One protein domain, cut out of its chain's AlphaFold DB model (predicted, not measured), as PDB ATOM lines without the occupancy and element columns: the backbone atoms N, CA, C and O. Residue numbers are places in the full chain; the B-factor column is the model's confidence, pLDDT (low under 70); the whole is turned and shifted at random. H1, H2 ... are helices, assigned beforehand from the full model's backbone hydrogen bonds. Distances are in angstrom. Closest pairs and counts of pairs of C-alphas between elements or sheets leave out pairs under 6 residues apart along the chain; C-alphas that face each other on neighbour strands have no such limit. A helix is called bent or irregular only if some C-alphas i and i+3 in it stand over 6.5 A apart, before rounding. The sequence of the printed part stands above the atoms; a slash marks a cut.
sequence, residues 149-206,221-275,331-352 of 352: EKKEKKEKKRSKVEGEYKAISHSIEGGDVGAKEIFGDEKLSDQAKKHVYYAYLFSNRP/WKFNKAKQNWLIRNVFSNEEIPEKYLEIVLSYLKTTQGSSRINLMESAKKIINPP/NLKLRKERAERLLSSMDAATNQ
ATOM      1  N   GLU A 149     -54.469 -75.218  -3.333       73.00
ATOM      2  CA  GLU A 149     -55.349 -75.023  -2.170       73.00
ATOM      3  C   GLU A 149     -56.621 -74.218  -2.515       73.00
ATOM      4  O   GLU A 149     -57.733 -74.539  -2.078       73.00
ATOM      5  N   LYS A 150     -56.510 -73.215  -3.400       75.94
ATOM      6  CA  LYS A 150     -57.677 -72.446  -3.871       75.94
ATOM      7  C   LYS A 150     -58.629 -73.277  -4.746       75.94
ATOM      8  O   LYS A 150     -59.835 -73.019  -4.727       75.94
ATOM      9  N   LYS A 151     -58.119 -74.256  -5.507       74.94
ATOM     10  CA  LYS A 151     -58.947 -75.146  -6.344       74.94
ATOM     11  C   LYS A 151     -59.748 -76.120  -5.476       74.94
ATOM     12  O   LYS A 151     -60.960 -76.219  -5.653       74.94
ATOM     13  N   GLU A 152     -59.113 -76.715  -4.472       73.94
ATOM     14  CA  GLU A 152     -59.747 -77.664  -3.549       73.94
ATOM     15  C   GLU A 152     -60.847 -77.003  -2.695       73.94
ATOM     16  O   GLU A 152     -61.956 -77.523  -2.554       73.94
ATOM     17  N   LYS A 153     -60.620 -75.764  -2.232       73.69
ATOM     18  CA  LYS A 153     -61.642 -74.987  -1.506       73.69
ATOM     19  C   LYS A 153     -62.858 -74.623  -2.372       73.69
ATOM     20  O   LYS A 153     -63.958 -74.467  -1.839       73.69
ATOM     21  N   LYS A 154     -62.691 -74.473  -3.694       71.94
ATOM     22  CA  LYS A 154     -63.800 -74.198  -4.628       71.94
ATOM     23  C   LYS A 154     -64.634 -75.455  -4.891       71.94
ATOM     24  O   LYS A 154     -65.856 -75.360  -4.954       71.94
ATOM     25  N   GLU A 155     -63.991 -76.612  -4.986       74.38
ATOM     26  CA  GLU A 155     -64.653 -77.904  -5.191       74.38
ATOM     27  C   GLU A 155     -65.473 -78.318  -3.963       74.38
ATOM     28  O   GLU A 155     -66.663 -78.607  -4.085       74.38
ATOM     29  N   LYS A 156     -64.914 -78.152  -2.756       73.19
ATOM     30  CA  LYS A 156     -65.634 -78.395  -1.492       73.19
ATOM     31  C   LYS A 156     -66.841 -77.468  -1.279       73.19
ATOM     32  O   LYS A 156     -67.797 -77.835  -0.603       73.19
ATOM     33  N   LYS A 157     -66.828 -76.253  -1.848       72.69
ATOM     34  CA  LYS A 157     -68.000 -75.356  -1.834       72.69
ATOM     35  C   LYS A 157     -69.088 -75.799  -2.814       72.69
ATOM     36  O   LYS A 157     -70.259 -75.622  -2.497       72.69
ATOM     37  N   ARG A 158     -68.723 -76.364  -3.970       69.44
ATOM     38  CA  ARG A 158     -69.691 -76.870  -4.956       69.44
ATOM     39  C   ARG A 158     -70.423 -78.110  -4.446       69.44
ATOM     40  O   ARG A 158     -71.649 -78.111  -4.473       69.44
ATOM     41  N   SER A 159     -69.707 -79.079  -3.872       72.50
ATOM     42  CA  SER A 159     -70.329 -80.298  -3.332       72.50
ATOM     43  C   SER A 159     -71.311 -80.015  -2.188       72.50
ATOM     44  O   SER A 159     -72.344 -80.671  -2.074       72.50
ATOM     45  N   LYS A 160     -71.054 -78.983  -1.373       74.62
ATOM     46  CA  LYS A 160     -71.978 -78.568  -0.306       74.62
ATOM     47  C   LYS A 160     -73.300 -77.998  -0.835       74.62
ATOM     48  O   LYS A 160     -74.336 -78.223  -0.220       74.62
ATOM     49  N   VAL A 161     -73.270 -77.259  -1.946       69.12
ATOM     50  CA  VAL A 161     -74.492 -76.701  -2.553       69.12
ATOM     51  C   VAL A 161     -75.354 -77.815  -3.142       69.12
ATOM     52  O   VAL A 161     -76.572 -77.779  -3.005       69.12
ATOM     53  N   GLU A 162     -74.727 -78.825  -3.740       74.88
ATOM     54  CA  GLU A 162     -75.421 -79.965  -4.341       74.88
ATOM     55  C   GLU A 162     -76.098 -80.863  -3.291       74.88
ATOM     56  O   GLU A 162     -77.221 -81.320  -3.494       74.88
ATOM     57  N   GLY A 163     -75.470 -81.039  -2.122       78.25
ATOM     58  CA  GLY A 163     -76.072 -81.762  -0.999       78.25
ATOM     59  C   GLY A 163     -77.362 -81.120  -0.469       78.25
ATOM     60  O   GLY A 163     -78.301 -81.838  -0.134       78.25
ATOM     61  N   GLU A 164     -77.452 -79.781  -0.439       75.12
ATOM     62  CA  GLU A 164     -78.690 -79.100  -0.024       75.12
ATOM     63  C   GLU A 164     -79.842 -79.345  -1.010       75.12
ATOM     64  O   GLU A 164     -80.974 -79.532  -0.574       75.12
ATOM     65  N   TYR A 165     -79.572 -79.403  -2.319       76.06
ATOM     66  CA  TYR A 165     -80.610 -79.698  -3.314       76.06
ATOM     67  C   TYR A 165     -81.158 -81.119  -3.195       76.06
ATOM     68  O   TYR A 165     -82.363 -81.303  -3.326       76.06
ATOM     69  N   LYS A 166     -80.307 -82.110  -2.904       80.06
ATOM     70  CA  LYS A 166     -80.757 -83.503  -2.737       80.06
ATOM     71  C   LYS A 166     -81.671 -83.686  -1.521       80.06
ATOM     72  O   LYS A 166     -82.644 -84.426  -1.577       80.06
ATOM     73  N   ALA A 167     -81.389 -82.986  -0.422       78.31
ATOM     74  CA  ALA A 167     -82.274 -83.007   0.745       78.31
ATOM     75  C   ALA A 167     -83.641 -82.367   0.434       78.31
ATOM     76  O   ALA A 167     -84.684 -82.859   0.863       78.31
ATOM     77  N   ILE A 168     -83.633 -81.289  -0.354       78.50
ATOM     78  CA  ILE A 168     -84.849 -80.616  -0.818       78.50
ATOM     79  C   ILE A 168     -85.656 -81.524  -1.755       78.50
ATOM     80  O   ILE A 168     -86.864 -81.632  -1.580       78.50
ATOM     81  N   SER A 169     -85.020 -82.207  -2.712       81.06
ATOM     82  CA  SER A 169     -85.733 -83.077  -3.657       81.06
ATOM     83  C   SER A 169     -86.457 -84.223  -2.952       81.06
ATOM     84  O   SER A 169     -87.617 -84.477  -3.255       81.06
ATOM     85  N   HIS A 170     -85.838 -84.832  -1.937       79.25
ATOM     86  CA  HIS A 170     -86.519 -85.837  -1.115       79.25
ATOM     87  C   HIS A 170     -87.709 -85.271  -0.327       79.25
ATOM     88  O   HIS A 170     -88.681 -85.981  -0.089       79.25
ATOM     89  N   SER A 171     -87.672 -83.987   0.048       76.69
ATOM     90  CA  SER A 171     -88.815 -83.336   0.707       76.69
ATOM     91  C   SER A 171     -90.006 -83.189  -0.247       76.69
ATOM     92  O   SER A 171     -91.150 -83.378   0.154       76.69
ATOM     93  N   ILE A 172     -89.733 -82.901  -1.525       80.81
ATOM     94  CA  ILE A 172     -90.754 -82.794  -2.579       80.81
ATOM     95  C   ILE A 172     -91.402 -84.163  -2.843       80.81
ATOM     96  O   ILE A 172     -92.617 -84.247  -3.008       80.81
ATOM     97  N   GLU A 173     -90.608 -85.238  -2.849       83.81
ATOM     98  CA  GLU A 173     -91.111 -86.614  -2.985       83.81
ATOM     99  C   GLU A 173     -91.959 -87.049  -1.783       83.81
ATOM    100  O   GLU A 173     -92.923 -87.793  -1.952       83.81
ATOM    101  N   GLY A 174     -91.656 -86.534  -0.587       79.88
ATOM    102  CA  GLY A 174     -92.391 -86.800   0.652       79.88
ATOM    103  C   GLY A 174     -93.811 -86.224   0.715       79.88
ATOM    104  O   GLY A 174     -94.453 -86.329   1.757       79.88
ATOM    105  N   GLY A 175     -94.312 -85.614  -0.365       82.12
ATOM    106  CA  GLY A 175     -95.683 -85.104  -0.441       82.12
ATOM    107  C   GLY A 175     -95.901 -83.768   0.271       82.12
ATOM    108  O   GLY A 175     -97.049 -83.385   0.496       82.12
ATOM    109  N   ASP A 176     -94.832 -83.043   0.604       86.00
ATOM    110  CA  ASP A 176     -94.940 -81.685   1.127       86.00
ATOM    111  C   ASP A 176     -95.494 -80.752   0.035       86.00
ATOM    112  O   ASP A 176     -94.797 -80.338  -0.901       86.00
ATOM    113  N   VAL A 177     -96.792 -80.448   0.144       88.56
ATOM    114  CA  VAL A 177     -97.537 -79.629  -0.820       88.56
ATOM    115  C   VAL A 177     -96.900 -78.246  -0.973       88.56
ATOM    116  O   VAL A 177     -96.804 -77.749  -2.096       88.56
ATOM    117  N   GLY A 178     -96.401 -77.647   0.115       90.94
ATOM    118  CA  GLY A 178     -95.790 -76.321   0.051       90.94
ATOM    119  C   GLY A 178     -94.401 -76.351  -0.578       90.94
ATOM    120  O   GLY A 178     -94.066 -75.459  -1.357       90.94
ATOM    121  N   ALA A 179     -93.614 -77.407  -0.343       92.31
ATOM    122  CA  ALA A 179     -92.359 -77.603  -1.072       92.31
ATOM    123  C   ALA A 179     -92.617 -77.698  -2.585       92.31
ATOM    124  O   ALA A 179     -91.979 -77.001  -3.377       92.31
ATOM    125  N   LYS A 180     -93.591 -78.517  -2.995       94.44
ATOM    126  CA  LYS A 180     -93.932 -78.699  -4.412       94.44
ATOM    127  C   LYS A 180     -94.385 -77.394  -5.070       94.44
ATOM    128  O   LYS A 180     -93.997 -77.124  -6.204       94.44
ATOM    129  N   GLU A 181     -95.151 -76.578  -4.355       95.81
ATOM    130  CA  GLU A 181     -95.615 -75.276  -4.832       95.81
ATOM    131  C   GLU A 181     -94.467 -74.275  -5.033       95.81
ATOM    132  O   GLU A 181     -94.364 -73.674  -6.098       95.81
ATOM    133  N   ILE A 182     -93.560 -74.150  -4.058       96.62
ATOM    134  CA  ILE A 182     -92.424 -73.216  -4.130       96.62
ATOM    135  C   ILE A 182     -91.440 -73.627  -5.234       96.62
ATOM    136  O   ILE A 182     -90.947 -72.780  -5.980       96.62
ATOM    137  N   PHE A 183     -91.125 -74.922  -5.353       95.81
ATOM    138  CA  PHE A 183     -90.157 -75.394  -6.348       95.81
ATOM    139  C   PHE A 183     -90.733 -75.498  -7.764       95.81
ATOM    140  O   PHE A 183     -89.971 -75.362  -8.726       95.81
ATOM    141  N   GLY A 184     -92.049 -75.683  -7.894       95.50
ATOM    142  CA  GLY A 184     -92.758 -75.725  -9.173       95.50
ATOM    143  C   GLY A 184     -92.983 -74.358  -9.824       95.50
ATOM    144  O   GLY A 184     -93.319 -74.306 -11.000       95.50
ATOM    145  N   ASP A 185     -92.783 -73.257  -9.099       96.06
ATOM    146  CA  ASP A 185     -92.996 -71.915  -9.640       96.06
ATOM    147  C   ASP A 185     -91.849 -71.487 -10.569       96.06
ATOM    148  O   ASP A 185     -90.701 -71.354 -10.145       96.06
ATOM    149  N   GLU A 186     -92.136 -71.268 -11.848       96.50
ATOM    150  CA  GLU A 186     -91.140 -70.835 -12.840       96.50
ATOM    151  C   GLU A 186     -90.753 -69.359 -12.704       96.50
ATOM    152  O   GLU A 186     -89.698 -68.957 -13.191       96.50
ATOM    153  N   LYS A 187     -91.569 -68.547 -12.019       95.06
ATOM    154  CA  LYS A 187     -91.285 -67.118 -11.824       95.06
ATOM    155  C   LYS A 187     -90.222 -66.877 -10.758       95.06
ATOM    156  O   LYS A 187     -89.598 -65.824 -10.745       95.06
ATOM    157  N   LEU A 188     -90.022 -67.841  -9.859       96.00
ATOM    158  CA  LEU A 188     -89.024 -67.761  -8.802       96.00
ATOM    159  C   LEU A 188     -87.638 -68.153  -9.323       96.00
ATOM    160  O   LEU A 188     -87.449 -69.234  -9.884       96.00
ATOM    161  N   SER A 189     -86.636 -67.324  -9.026       96.44
ATOM    162  CA  SER A 189     -85.238 -67.693  -9.232       96.44
ATOM    163  C   SER A 189     -84.866 -68.920  -8.383       96.44
ATOM    164  O   SER A 189     -85.383 -69.122  -7.282       96.44
ATOM    165  N   ASP A 190     -83.918 -69.745  -8.839       95.31
ATOM    166  CA  ASP A 190     -83.444 -70.910  -8.068       95.31
ATOM    167  C   ASP A 190     -82.926 -70.539  -6.669       95.31
ATOM    168  O   ASP A 190     -82.940 -71.356  -5.741       95.31
ATOM    169  N   GLN A 191     -82.426 -69.312  -6.512       95.88
ATOM    170  CA  GLN A 191     -82.058 -68.780  -5.206       95.88
ATOM    171  C   GLN A 191     -83.312 -68.478  -4.391       95.88
ATOM    172  O   GLN A 191     -83.432 -68.988  -3.274       95.88
ATOM    173  N   ALA A 192     -84.263 -67.731  -4.954       97.50
ATOM    174  CA  ALA A 192     -85.515 -67.399  -4.296       97.50
ATOM    175  C   ALA A 192     -86.268 -68.643  -3.813       97.50
ATOM    176  O   ALA A 192     -86.622 -68.702  -2.638       97.50
ATOM    177  N   LYS A 193     -86.373 -69.698  -4.635       96.88
ATOM    178  CA  LYS A 193     -86.970 -70.991  -4.245       96.88
ATOM    179  C   LYS A 193     -86.373 -71.535  -2.950       96.88
ATOM    180  O   LYS A 193     -87.093 -71.869  -2.014       96.88
ATOM    181  N   LYS A 194     -85.040 -71.564  -2.839       95.88
ATOM    182  CA  LYS A 194     -84.349 -72.045  -1.627       95.88
ATOM    183  C   LYS A 194     -84.590 -71.160  -0.414       95.88
ATOM    184  O   LYS A 194     -84.636 -71.667   0.707       95.88
ATOM    185  N   HIS A 195     -84.624 -69.847  -0.611       97.56
ATOM    186  CA  HIS A 195     -84.753 -68.881   0.473       97.56
ATOM    187  C   HIS A 195     -86.191 -68.814   0.997       97.56
ATOM    188  O   HIS A 195     -86.388 -68.845   2.211       97.56
ATOM    189  N   VAL A 196     -87.180 -68.833   0.105       97.88
ATOM    190  CA  VAL A 196     -88.603 -68.958   0.437       97.88
ATOM    191  C   VAL A 196     -88.876 -70.303   1.109       97.88
ATOM    192  O   VAL A 196     -89.459 -70.332   2.190       97.88
ATOM    193  N   TYR A 197     -88.355 -71.410   0.566       96.44
ATOM    194  CA  TYR A 197     -88.481 -72.727   1.200       96.44
ATOM    195  C   TYR A 197     -87.856 -72.772   2.601       96.44
ATOM    196  O   TYR A 197     -88.371 -73.411   3.512       96.44
ATOM    197  N   TYR A 198     -86.762 -72.046   2.823       96.50
ATOM    198  CA  TYR A 198     -86.161 -71.941   4.149       96.50
ATOM    199  C   TYR A 198     -87.061 -71.215   5.170       96.50
ATOM    200  O   TYR A 198     -87.084 -71.617   6.337       96.50
ATOM    201  N   ALA A 199     -87.808 -70.186   4.750       97.25
ATOM    202  CA  ALA A 199     -88.824 -69.526   5.579       97.25
ATOM    203  C   ALA A 199     -90.058 -70.422   5.803       97.25
ATOM    204  O   ALA A 199     -90.614 -70.461   6.904       97.25
ATOM    205  N   TYR A 200     -90.435 -71.205   4.792       96.31
ATOM    206  CA  TYR A 200     -91.496 -72.207   4.881       96.31
ATOM    207  C   TYR A 200     -91.175 -73.297   5.914       96.31
ATOM    208  O   TYR A 200     -91.954 -73.522   6.838       96.31
ATOM    209  N   LEU A 201     -89.975 -73.885   5.849       93.88
ATOM    210  CA  LEU A 201     -89.498 -74.871   6.825       93.88
ATOM    211  C   LEU A 201     -89.481 -74.335   8.261       93.88
ATOM    212  O   LEU A 201     -89.637 -75.106   9.204       93.88
ATOM    213  N   PHE A 202     -89.247 -73.033   8.439       94.31
ATOM    214  CA  PHE A 202     -89.336 -72.407   9.755       94.31
ATOM    215  C   PHE A 202     -90.784 -72.333  10.251       94.31
ATOM    216  O   PHE A 202     -91.039 -72.643  11.410       94.31
ATOM    217  N   SER A 203     -91.714 -71.946   9.377       92.94
ATOM    218  CA  SER A 203     -93.133 -71.777   9.717       92.94
ATOM    219  C   SER A 203     -93.828 -73.106  10.018       92.94
ATOM    220  O   SER A 203     -94.684 -73.162  10.892       92.94
ATOM    221  N   ASN A 204     -93.408 -74.177   9.343       90.00
ATOM    222  CA  ASN A 204     -93.935 -75.531   9.535       90.00
ATOM    223  C   ASN A 204     -93.143 -76.356  10.539       90.00
ATOM    224  O   ASN A 204     -93.381 -77.555  10.698       90.00
ATOM    225  N   ARG A 205     -92.150 -75.747  11.185       83.94
ATOM    226  CA  ARG A 205     -91.389 -76.449  12.198       83.94
ATOM    227  C   ARG A 205     -92.364 -76.775  13.325       83.94
ATOM    228  O   ARG A 205     -92.962 -75.830  13.830       83.94
ATOM    229  N   PRO A 206     -92.521 -78.047  13.733       76.25
ATOM    230  CA  PRO A 206     -93.364 -78.374  14.867       76.25
ATOM    231  C   PRO A 206     -92.809 -77.611  16.063       76.25
ATOM    232  O   PRO A 206     -91.720 -77.885  16.578       76.25
ATOM    233  N   TRP A 221     -84.570 -78.230  10.562       90.06
ATOM    234  CA  TRP A 221     -84.304 -76.830  10.255       90.06
ATOM    235  C   TRP A 221     -83.125 -76.325  11.095       90.06
ATOM    236  O   TRP A 221     -83.118 -76.430  12.325       90.06
ATOM    237  N   LYS A 222     -82.116 -75.765  10.425       92.19
ATOM    238  CA  LYS A 222     -80.941 -75.154  11.049       92.19
ATOM    239  C   LYS A 222     -80.846 -73.703  10.616       92.19
ATOM    240  O   LYS A 222     -80.874 -73.417   9.421       92.19
ATOM    241  N   PHE A 223     -80.648 -72.812  11.584       95.19
ATOM    242  CA  PHE A 223     -80.476 -71.393  11.310       95.19
ATOM    243  C   PHE A 223     -79.322 -71.144  10.323       95.19
ATOM    244  O   PHE A 223     -78.184 -71.571  10.540       95.19
ATOM    245  N   ASN A 224     -79.622 -70.434   9.237       96.50
ATOM    246  CA  ASN A 224     -78.674 -70.051   8.202       96.50
ATOM    247  C   ASN A 224     -78.712 -68.530   7.986       96.50
ATOM    248  O   ASN A 224     -79.590 -67.999   7.303       96.50
ATOM    249  N   LYS A 225     -77.698 -67.837   8.522       96.44
ATOM    250  CA  LYS A 225     -77.568 -66.372   8.445       96.44
ATOM    251  C   LYS A 225     -77.513 -65.843   7.010       96.44
ATOM    252  O   LYS A 225     -78.040 -64.773   6.735       96.44
ATOM    253  N   ALA A 226     -76.907 -66.583   6.080       96.81
ATOM    254  CA  ALA A 226     -76.854 -66.160   4.682       96.81
ATOM    255  C   ALA A 226     -78.249 -66.181   4.042       96.81
ATOM    256  O   ALA A 226     -78.597 -65.247   3.325       96.81
ATOM    257  N   LYS A 227     -79.065 -67.202   4.351       97.50
ATOM    258  CA  LYS A 227     -80.449 -67.288   3.863       97.50
ATOM    259  C   LYS A 227     -81.329 -66.194   4.467       97.50
ATOM    260  O   LYS A 227     -82.068 -65.555   3.732       97.50
ATOM    261  N   GLN A 228     -81.183 -65.923   5.765       98.06
ATOM    262  CA  GLN A 228     -81.876 -64.815   6.427       98.06
ATOM    263  C   GLN A 228     -81.495 -63.453   5.822       98.06
ATOM    264  O   GLN A 228     -82.377 -62.688   5.450       98.06
ATOM    265  N   ASN A 229     -80.199 -63.162   5.671       97.75
ATOM    266  CA  ASN A 229     -79.740 -61.898   5.088       97.75
ATOM    267  C   ASN A 229     -80.225 -61.712   3.644       97.75
ATOM    268  O   ASN A 229     -80.502 -60.585   3.243       97.75
ATOM    269  N   TRP A 230     -80.316 -62.794   2.863       98.12
ATOM    270  CA  TRP A 230     -80.873 -62.739   1.513       98.12
ATOM    271  C   TRP A 230     -82.353 -62.341   1.538       98.12
ATOM    272  O   TRP A 230     -82.743 -61.452   0.788       98.12
ATOM    273  N   LEU A 231     -83.152 -62.924   2.441       98.38
ATOM    274  CA  LEU A 231     -84.569 -62.575   2.598       98.38
ATOM    275  C   LEU A 231     -84.749 -61.108   3.007       98.38
ATOM    276  O   LEU A 231     -85.547 -60.406   2.399       98.38
ATOM    277  N   ILE A 232     -83.958 -60.621   3.968       98.12
ATOM    278  CA  ILE A 232     -84.003 -59.221   4.431       98.12
ATOM    279  C   ILE A 232     -83.759 -58.236   3.277       98.12
ATOM    280  O   ILE A 232     -84.423 -57.210   3.198       98.12
ATOM    281  N   ARG A 233     -82.820 -58.541   2.373       97.50
ATOM    282  CA  ARG A 233     -82.488 -57.659   1.239       97.50
ATOM    283  C   ARG A 233     -83.543 -57.666   0.137       97.50
ATOM    284  O   ARG A 233     -83.702 -56.658  -0.539       97.50
ATOM    285  N   ASN A 234     -84.228 -58.793  -0.051       98.00
ATOM    286  CA  ASN A 234     -85.105 -59.012  -1.200       98.00
ATOM    287  C   ASN A 234     -86.600 -58.978  -0.863       98.00
ATOM    288  O   ASN A 234     -87.406 -59.056  -1.780       98.00
ATOM    289  N   VAL A 235     -86.996 -58.817   0.408       98.19
ATOM    290  CA  VAL A 235     -88.417 -58.789   0.825       98.19
ATOM    291  C   VAL A 235     -89.248 -57.738   0.078       98.19
ATOM    292  O   VAL A 235     -90.424 -57.958  -0.205       98.19
ATOM    293  N   PHE A 236     -88.631 -56.622  -0.313       97.94
ATOM    294  CA  PHE A 236     -89.301 -55.561  -1.067       97.94
ATOM    295  C   PHE A 236     -89.288 -55.792  -2.588       97.94
ATOM    296  O   PHE A 236     -90.005 -55.107  -3.307       97.94
ATOM    297  N   SER A 237     -88.510 -56.746  -3.109       96.69
ATOM    298  CA  SER A 237     -88.449 -57.027  -4.546       96.69
ATOM    299  C   SER A 237     -89.581 -57.961  -4.975       96.69
ATOM    300  O   SER A 237     -89.662 -59.101  -4.518       96.69
ATOM    301  N   ASN A 238     -90.443 -57.492  -5.882       95.69
ATOM    302  CA  ASN A 238     -91.513 -58.313  -6.459       95.69
ATOM    303  C   ASN A 238     -90.997 -59.410  -7.396       95.69
ATOM    304  O   ASN A 238     -91.646 -60.439  -7.549       95.69
ATOM    305  N   GLU A 239     -89.836 -59.191  -8.009       95.25
ATOM    306  CA  GLU A 239     -89.227 -60.151  -8.931       95.25
ATOM    307  C   GLU A 239     -88.660 -61.354  -8.179       95.25
ATOM    308  O   GLU A 239     -88.869 -62.497  -8.570       95.25
ATOM    309  N   GLU A 240     -87.977 -61.103  -7.060       96.69
ATOM    310  CA  GLU A 240     -87.357 -62.169  -6.272       96.69
ATOM    311  C   GLU A 240     -88.361 -62.856  -5.347       96.69
ATOM    312  O   GLU A 240     -88.248 -64.052  -5.090       96.69
ATOM    313  N   ILE A 241     -89.338 -62.117  -4.819       97.56
ATOM    314  CA  ILE A 241     -90.358 -62.659  -3.918       97.56
ATOM    315  C   ILE A 241     -91.733 -62.221  -4.436       97.56
ATOM    316  O   ILE A 241     -92.184 -61.113  -4.133       97.56
ATOM    317  N   PRO A 242     -92.420 -63.078  -5.211       97.00
ATOM    318  CA  PRO A 242     -93.805 -62.859  -5.605       97.00
ATOM    319  C   PRO A 242     -94.734 -62.750  -4.391       97.00
ATOM    320  O   PRO A 242     -94.498 -63.376  -3.356       97.00
ATOM    321  N   GLU A 243     -95.836 -62.012  -4.546       96.56
ATOM    322  CA  GLU A 243     -96.779 -61.703  -3.455       96.56
ATOM    323  C   GLU A 243     -97.304 -62.953  -2.733       96.56
ATOM    324  O   GLU A 243     -97.432 -62.970  -1.513       96.56
ATOM    325  N   LYS A 244     -97.501 -64.043  -3.481       97.31
ATOM    326  CA  LYS A 244     -97.939 -65.347  -2.970       97.31
ATOM    327  C   LYS A 244     -97.070 -65.898  -1.835       97.31
ATOM    328  O   LYS A 244     -97.576 -66.562  -0.939       97.31
ATOM    329  N   TYR A 245     -95.763 -65.645  -1.874       97.94
ATOM    330  CA  TYR A 245     -94.820 -66.153  -0.874       97.94
ATOM    331  C   TYR A 245     -94.443 -65.103   0.169       97.94
ATOM    332  O   TYR A 245     -93.711 -65.413   1.114       97.94
ATOM    333  N   LEU A 246     -94.926 -63.867   0.009       97.69
ATOM    334  CA  LEU A 246     -94.591 -62.768   0.900       97.69
ATOM    335  C   LEU A 246     -95.024 -63.083   2.333       97.69
ATOM    336  O   LEU A 246     -94.227 -62.914   3.246       97.69
ATOM    337  N   GLU A 247     -96.229 -63.618   2.537       97.75
ATOM    338  CA  GLU A 247     -96.743 -63.949   3.873       97.75
ATOM    339  C   GLU A 247     -95.861 -64.957   4.621       97.75
ATOM    340  O   GLU A 247     -95.564 -64.773   5.803       97.75
ATOM    341  N   ILE A 248     -95.364 -65.986   3.924       97.56
ATOM    342  CA  ILE A 248     -94.441 -66.983   4.490       97.56
ATOM    343  C   ILE A 248     -93.144 -66.299   4.937       97.56
ATOM    344  O   ILE A 248     -92.631 -66.553   6.031       97.56
ATOM    345  N   VAL A 249     -92.615 -65.399   4.105       98.12
ATOM    346  CA  VAL A 249     -91.395 -64.646   4.409       98.12
ATOM    347  C   VAL A 249     -91.622 -63.665   5.561       98.12
ATOM    348  O   VAL A 249     -90.782 -63.600   6.455       98.12
ATOM    349  N   LEU A 250     -92.750 -62.952   5.606       97.94
ATOM    350  CA  LEU A 250     -93.111 -62.051   6.706       97.94
ATOM    351  C   LEU A 250     -93.265 -62.817   8.026       97.94
ATOM    352  O   LEU A 250     -92.735 -62.389   9.052       97.94
ATOM    353  N   SER A 251     -93.896 -63.995   7.996       96.94
ATOM    354  CA  SER A 251     -94.023 -64.869   9.165       96.94
ATOM    355  C   SER A 251     -92.666 -65.336   9.702       96.94
ATOM    356  O   SER A 251     -92.506 -65.508  10.907       96.94
ATOM    357  N   TYR A 252     -91.661 -65.491   8.838       97.56
ATOM    358  CA  TYR A 252     -90.283 -65.734   9.264       97.56
ATOM    359  C   TYR A 252     -89.598 -64.459   9.780       97.56
ATOM    360  O   TYR A 252     -88.948 -64.468  10.825       97.56
ATOM    361  N   LEU A 253     -89.734 -63.337   9.069       97.69
ATOM    362  CA  LEU A 253     -89.057 -62.087   9.415       97.69
ATOM    363  C   LEU A 253     -89.568 -61.476  10.728       97.69
ATOM    364  O   LEU A 253     -88.782 -60.838  11.429       97.69
ATOM    365  N   LYS A 254     -90.819 -61.735  11.130       96.88
ATOM    366  CA  LYS A 254     -91.358 -61.287  12.429       96.88
ATOM    367  C   LYS A 254     -90.552 -61.807  13.624       96.88
ATOM    368  O   LYS A 254     -90.477 -61.130  14.647       96.88
ATOM    369  N   THR A 255     -89.912 -62.974  13.492       95.88
ATOM    370  CA  THR A 255     -89.121 -63.596  14.565       95.88
ATOM    371  C   THR A 255     -87.675 -63.104  14.592       95.88
ATOM    372  O   THR A 255     -86.864 -63.598  15.375       95.88
ATOM    373  N   THR A 256     -87.305 -62.173  13.709       96.56
ATOM    374  CA  THR A 256     -85.972 -61.565  13.718       96.56
ATOM    375  C   THR A 256     -85.841 -60.574  14.872       96.56
ATOM    376  O   THR A 256     -86.781 -59.853  15.210       96.56
ATOM    377  N   GLN A 257     -84.659 -60.555  15.490       96.31
ATOM    378  CA  GLN A 257     -84.347 -59.753  16.675       96.31
ATOM    379  C   GLN A 257     -83.025 -58.990  16.494       96.31
ATOM    380  O   GLN A 257     -82.222 -59.302  15.609       96.31
ATOM    381  N   GLY A 258     -82.796 -57.989  17.350       96.12
ATOM    382  CA  GLY A 258     -81.568 -57.191  17.384       96.12
ATOM    383  C   GLY A 258     -81.405 -56.247  16.186       96.12
ATOM    384  O   GLY A 258     -82.382 -55.818  15.575       96.12
ATOM    385  N   SER A 259     -80.153 -55.939  15.831       96.44
ATOM    386  CA  SER A 259     -79.825 -54.969  14.770       96.44
ATOM    387  C   SER A 259     -80.426 -55.327  13.404       96.44
ATOM    388  O   SER A 259     -80.853 -54.439  12.676       96.44
ATOM    389  N   SER A 260     -80.554 -56.615  13.063       96.75
ATOM    390  CA  SER A 260     -81.185 -57.018  11.798       96.75
ATOM    391  C   SER A 260     -82.653 -56.594  11.700       96.75
ATOM    392  O   SER A 260     -83.088 -56.217  10.615       96.75
ATOM    393  N   ARG A 261     -83.396 -56.622  12.816       97.50
ATOM    394  CA  ARG A 261     -84.783 -56.140  12.881       97.50
ATOM    395  C   ARG A 261     -84.835 -54.621  12.728       97.50
ATOM    396  O   ARG A 261     -85.607 -54.128  11.916       97.50
ATOM    397  N   ILE A 262     -83.973 -53.905  13.455       97.56
ATOM    398  CA  ILE A 262     -83.887 -52.436  13.421       97.56
ATOM    399  C   ILE A 262     -83.615 -51.951  11.992       97.56
ATOM    400  O   ILE A 262     -84.414 -51.202  11.438       97.56
ATOM    401  N   ASN A 263     -82.573 -52.479  11.346       97.50
ATOM    402  CA  ASN A 263     -82.199 -52.091   9.983       97.50
ATOM    403  C   ASN A 263     -83.307 -52.401   8.963       97.50
ATOM    404  O   ASN A 263     -83.482 -51.677   7.984       97.50
ATOM    405  N   LEU A 264     -84.045 -53.496   9.168       97.69
ATOM    406  CA  LEU A 264     -85.157 -53.876   8.305       97.69
ATOM    407  C   LEU A 264     -86.347 -52.912   8.468       97.69
ATOM    408  O   LEU A 264     -86.906 -52.468   7.465       97.69
ATOM    409  N   MET A 265     -86.684 -52.521   9.701       97.81
ATOM    410  CA  MET A 265     -87.704 -51.500   9.967       97.81
ATOM    411  C   MET A 265     -87.301 -50.126   9.413       97.81
ATOM    412  O   MET A 265     -88.127 -49.443   8.814       97.81
ATOM    413  N   GLU A 266     -86.040 -49.720   9.566       97.38
ATOM    414  CA  GLU A 266     -85.513 -48.477   8.987       97.38
ATOM    415  C   GLU A 266     -85.584 -48.490   7.458       97.38
ATOM    416  O   GLU A 266     -86.036 -47.520   6.849       97.38
ATOM    417  N   SER A 267     -85.211 -49.612   6.834       97.25
ATOM    418  CA  SER A 267     -85.317 -49.789   5.381       97.25
ATOM    419  C   SER A 267     -86.768 -49.673   4.909       97.25
ATOM    420  O   SER A 267     -87.034 -48.994   3.921       97.25
ATOM    421  N   ALA A 268     -87.718 -50.267   5.640       97.69
ATOM    422  CA  ALA A 268     -89.143 -50.155   5.343       97.69
ATOM    423  C   ALA A 268     -89.647 -48.707   5.475       97.69
ATOM    424  O   ALA A 268     -90.282 -48.187   4.559       97.69
ATOM    425  N   LYS A 269     -89.294 -48.015   6.567       97.31
ATOM    426  CA  LYS A 269     -89.643 -46.600   6.786       97.31
ATOM    427  C   LYS A 269     -89.095 -45.697   5.683       97.31
ATOM    428  O   LYS A 269     -89.808 -44.809   5.226       97.31
ATOM    429  N   LYS A 270     -87.870 -45.955   5.217       96.75
ATOM    430  CA  LYS A 270     -87.244 -45.225   4.106       96.75
ATOM    431  C   LYS A 270     -87.975 -45.429   2.773       96.75
ATOM    432  O   LYS A 270     -87.993 -44.521   1.955       96.75
ATOM    433  N   ILE A 271     -88.568 -46.601   2.540       95.88
ATOM    434  CA  ILE A 271     -89.356 -46.873   1.324       95.88
ATOM    435  C   ILE A 271     -90.707 -46.146   1.372       95.88
ATOM    436  O   ILE A 271     -91.150 -45.603   0.360       95.88
ATOM    437  N   ILE A 272     -91.354 -46.125   2.542       96.44
ATOM    438  CA  ILE A 272     -92.646 -45.450   2.747       96.44
ATOM    439  C   ILE A 272     -92.479 -43.935   2.622       96.44
ATOM    440  O   ILE A 272     -93.186 -43.298   1.840       96.44
ATOM    441  N   ASN A 273     -91.494 -43.394   3.341       94.44
ATOM    442  CA  ASN A 273     -91.133 -41.985   3.359       94.44
ATOM    443  C   ASN A 273     -89.783 -41.812   2.650       94.44
ATOM    444  O   ASN A 273     -88.759 -41.679   3.332       94.44
ATOM    445  N   PRO A 274     -89.743 -41.861   1.300       87.56
ATOM    446  CA  PRO A 274     -88.515 -41.541   0.595       87.56
ATOM    447  C   PRO A 274     -88.119 -40.121   1.008       87.56
ATOM    448  O   PRO A 274     -88.986 -39.242   0.997       87.56
ATOM    449  N   PRO A 275     -86.859 -39.883   1.418       80.50
ATOM    450  CA  PRO A 275     -86.412 -38.531   1.699       80.50
ATOM    451  C   PRO A 275     -86.689 -37.723   0.440       80.50
ATOM    452  O   PRO A 275     -86.183 -38.061  -0.632       80.50
ATOM    453  N   ASN A 331     -94.098 -50.479  -9.540       91.88
ATOM    454  CA  ASN A 331     -93.177 -51.225  -8.680       91.88
ATOM    455  C   ASN A 331     -92.945 -50.499  -7.345       91.88
ATOM    456  O   ASN A 331     -92.942 -51.124  -6.287       91.88
ATOM    457  N   LEU A 332     -92.819 -49.171  -7.379       93.00
ATOM    458  CA  LEU A 332     -92.617 -48.345  -6.190       93.00
ATOM    459  C   LEU A 332     -93.846 -48.349  -5.272       93.00
ATOM    460  O   LEU A 332     -93.694 -48.473  -4.056       93.00
ATOM    461  N   LYS A 333     -95.063 -48.291  -5.830       95.25
ATOM    462  CA  LYS A 333     -96.308 -48.456  -5.057       95.25
ATOM    463  C   LYS A 333     -96.368 -49.820  -4.370       95.25
ATOM    464  O   LYS A 333     -96.638 -49.884  -3.175       95.25
ATOM    465  N   LEU A 334     -96.037 -50.891  -5.092       95.69
ATOM    466  CA  LEU A 334     -96.038 -52.247  -4.538       95.69
ATOM    467  C   LEU A 334     -94.971 -52.416  -3.440       95.69
ATOM    468  O   LEU A 334     -95.227 -53.013  -2.398       95.69
ATOM    469  N   ARG A 335     -93.784 -51.824  -3.623       96.31
ATOM    470  CA  ARG A 335     -92.734 -51.771  -2.591       96.31
ATOM    471  C   ARG A 335     -93.209 -51.073  -1.319       96.31
ATOM    472  O   ARG A 335     -92.916 -51.563  -0.230       96.31
ATOM    473  N   LYS A 336     -93.934 -49.959  -1.451       97.00
ATOM    474  CA  LYS A 336     -94.518 -49.228  -0.317       97.00
ATOM    475  C   LYS A 336     -95.540 -50.071   0.433       97.00
ATOM    476  O   LYS A 336     -95.400 -50.232   1.639       97.00
ATOM    477  N   GLU A 337     -96.477 -50.694  -0.278       97.75
ATOM    478  CA  GLU A 337     -97.482 -51.574   0.332       97.75
ATOM    479  C   GLU A 337     -96.828 -52.722   1.122       97.75
ATOM    480  O   GLU A 337     -97.190 -53.008   2.264       97.75
ATOM    481  N   ARG A 338     -95.794 -53.351   0.558       97.75
ATOM    482  CA  ARG A 338     -95.036 -54.399   1.256       97.75
ATOM    483  C   ARG A 338     -94.315 -53.885   2.494       97.75
ATOM    484  O   ARG A 338     -94.266 -54.589   3.502       97.75
ATOM    485  N   ALA A 339     -93.744 -52.685   2.423       98.06
ATOM    486  CA  ALA A 339     -93.097 -52.051   3.563       98.06
ATOM    487  C   ALA A 339     -94.093 -51.764   4.696       98.06
ATOM    488  O   ALA A 339     -93.778 -52.031   5.855       98.06
ATOM    489  N   GLU A 340     -95.305 -51.315   4.372       98.00
ATOM    490  CA  GLU A 340     -96.384 -51.103   5.344       98.00
ATOM    491  C   GLU A 340     -96.826 -52.416   6.001       98.00
ATOM    492  O   GLU A 340     -96.872 -52.505   7.231       98.00
ATOM    493  N   ARG A 341     -97.063 -53.472   5.206       98.00
ATOM    494  CA  ARG A 341     -97.399 -54.814   5.721       98.00
ATOM    495  C   ARG A 341     -96.314 -55.354   6.651       98.00
ATOM    496  O   ARG A 341     -96.618 -55.905   7.710       98.00
ATOM    497  N   LEU A 342     -95.045 -55.179   6.280       97.81
ATOM    498  CA  LEU A 342     -93.911 -55.595   7.099       97.81
ATOM    499  C   LEU A 342     -93.884 -54.851   8.438       97.81
ATOM    500  O   LEU A 342     -93.789 -55.511   9.473       97.81
ATOM    501  N   LEU A 343     -93.992 -53.517   8.437       97.62
ATOM    502  CA  LEU A 343     -94.016 -52.729   9.674       97.62
ATOM    503  C   LEU A 343     -95.184 -53.141  10.571       97.62
ATOM    504  O   LEU A 343     -94.962 -53.452  11.737       97.62
ATOM    505  N   SER A 344     -96.384 -53.276  10.003       97.69
ATOM    506  CA  SER A 344     -97.565 -53.748  10.730       97.69
ATOM    507  C   SER A 344     -97.330 -55.118  11.386       97.69
ATOM    508  O   SER A 344     -97.602 -55.300  12.575       97.69
ATOM    509  N   SER A 345     -96.741 -56.070  10.651       96.38
ATOM    510  CA  SER A 345     -96.435 -57.408  11.177       96.38
ATOM    511  C   SER A 345     -95.369 -57.404  12.281       96.38
ATOM    512  O   SER A 345     -95.425 -58.221  13.205       96.38
ATOM    513  N   MET A 346     -94.394 -56.494  12.207       95.75
ATOM    514  CA  MET A 346     -93.340 -56.370  13.209       95.75
ATOM    515  C   MET A 346     -93.850 -55.692  14.477       95.75
ATOM    516  O   MET A 346     -93.565 -56.182  15.568       95.75
ATOM    517  N   ASP A 347     -94.640 -54.630  14.358       95.25
ATOM    518  CA  ASP A 347     -95.214 -53.932  15.509       95.25
ATOM    519  C   ASP A 347     -96.151 -54.855  16.302       95.25
ATOM    520  O   ASP A 347     -96.064 -54.911  17.529       95.25
ATOM    521  N   ALA A 348     -96.943 -55.683  15.612       94.44
ATOM    522  CA  ALA A 348     -97.772 -56.709  16.245       94.44
ATOM    523  C   ALA A 348     -96.954 -57.717  17.076       94.44
ATOM    524  O   ALA A 348     -97.392 -58.126  18.147       94.44
ATOM    525  N   ALA A 349     -95.758 -58.089  16.611       91.31
ATOM    526  CA  ALA A 349     -94.873 -59.014  17.318       91.31
ATOM    527  C   ALA A 349     -94.135 -58.380  18.510       91.31
ATOM    528  O   ALA A 349     -93.582 -59.111  19.320       91.31
ATOM    529  N   THR A 350     -94.076 -57.047  18.605       89.81
ATOM    530  CA  THR A 350     -93.465 -56.344  19.751       89.81
ATOM    531  C   THR A 350     -94.421 -56.274  20.948       89.81
ATOM    532  O   THR A 350     -93.973 -56.152  22.081       89.81
ATOM    533  N   ASN A 351     -95.731 -56.352  20.694       86.88
ATOM    534  CA  ASN A 351     -96.779 -56.277  21.718       86.88
ATOM    535  C   ASN A 351     -97.180 -57.646  22.302       86.88
ATOM    536  O   ASN A 351     -98.077 -57.700  23.142       86.88
ATOM    537  N   GLN A 352     -96.560 -58.734  21.833       76.50
ATOM    538  CA  GLN A 352     -96.699 -60.089  22.380       76.50
ATOM    539  C   GLN A 352     -95.485 -60.421  23.236       76.50
ATOM    540  O   GLN A 352     -95.689 -61.065  24.287       76.50
TER     541      GLN A 352
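This is residues 149 to 206, 221 to 275 and 331 to 352 of the 352 residues of an uncharacterized protein of Kwoniella dejecticola CBS 10117 (UniProt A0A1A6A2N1). One long helix, H1, makes an arm whose residues 149 to 163 stick out from a body of six shorter helices. In that body H2, H4 and H5 pack on H3, while H6 and H7, crossed on each other, make the end away from H1. The printed part has 135 residues with seven named helices, H1 to H7 along the chain, and no named strand: the class is all helix. The whole is compact, with a radius of gyration of the C-alphas of 16.4 A and spans of 47 by 40 by 32 A.

Find C-alpha 149 at (-55.349, -75.023, -2.170); from there H1, residues 149 to 173, runs 37.6 A to C-alpha 173 at (-91.111, -86.614, -2.985). Next come H2, residues 177 to 184, and H3, residues 190 to 203, 20.3 A long. Then look for H4 at 225 to 234, H5 at 243 to 253 and H6 at 259 to 272, 20.0 A long. H5 is irregular: C-alphas 244 and 247 are 7.1 A apart. H7, residues 331 to 350, runs 28.9 A to C-alpha 350 at (-93.465, -56.344, 19.751).

H1 only just touches H2, only at the corner, with 3 pairs of C-alphas within 8 A; the closest are Ile 172 and Lys 180, 5.5 A. H2 and the hub, H3, form a helical hairpin at a shallow tilt of 13 degrees, closest at C-alphas 183 and 193, 5.8 A. H3 touches H5 at a steep 54 degrees, with C-alphas 199 and 252 closest at 5.5 A. With residues 195 to 198 alone, H3 touches H4, closest at C-alphas 195 and 227, 5.7 A. H6 touches residues 335 to 343 of H7 alone, at a steep 42 degrees, opposite ways; C-alphas 268 and 339 are closest, 4.7 A. H5 and H7 are close but not clearly touching, with C-alphas 250 and 342 closest at 6.5 A. Helix packing is mostly crossed, most touching pairs lying beyond a shallow tilt. Every O i to N i+4 pair is within hydrogen-bond range in H2, H4, H6 and H7, against 20 of 21 in H1, 9 of 10 in H3 and 5 of 7 in H5.

The farthest C-alphas, of Glu 149 and Asn 351, are 51.4 A apart. Residues 207 to 220 and 276 to 330 are not printed; the C-alpha gaps across these cuts are 10.3 A and 17.7 A. Of the links printed whole, none is long. Mean pLDDT of the printed part is 91.5; residues 158 and 161 are under 70.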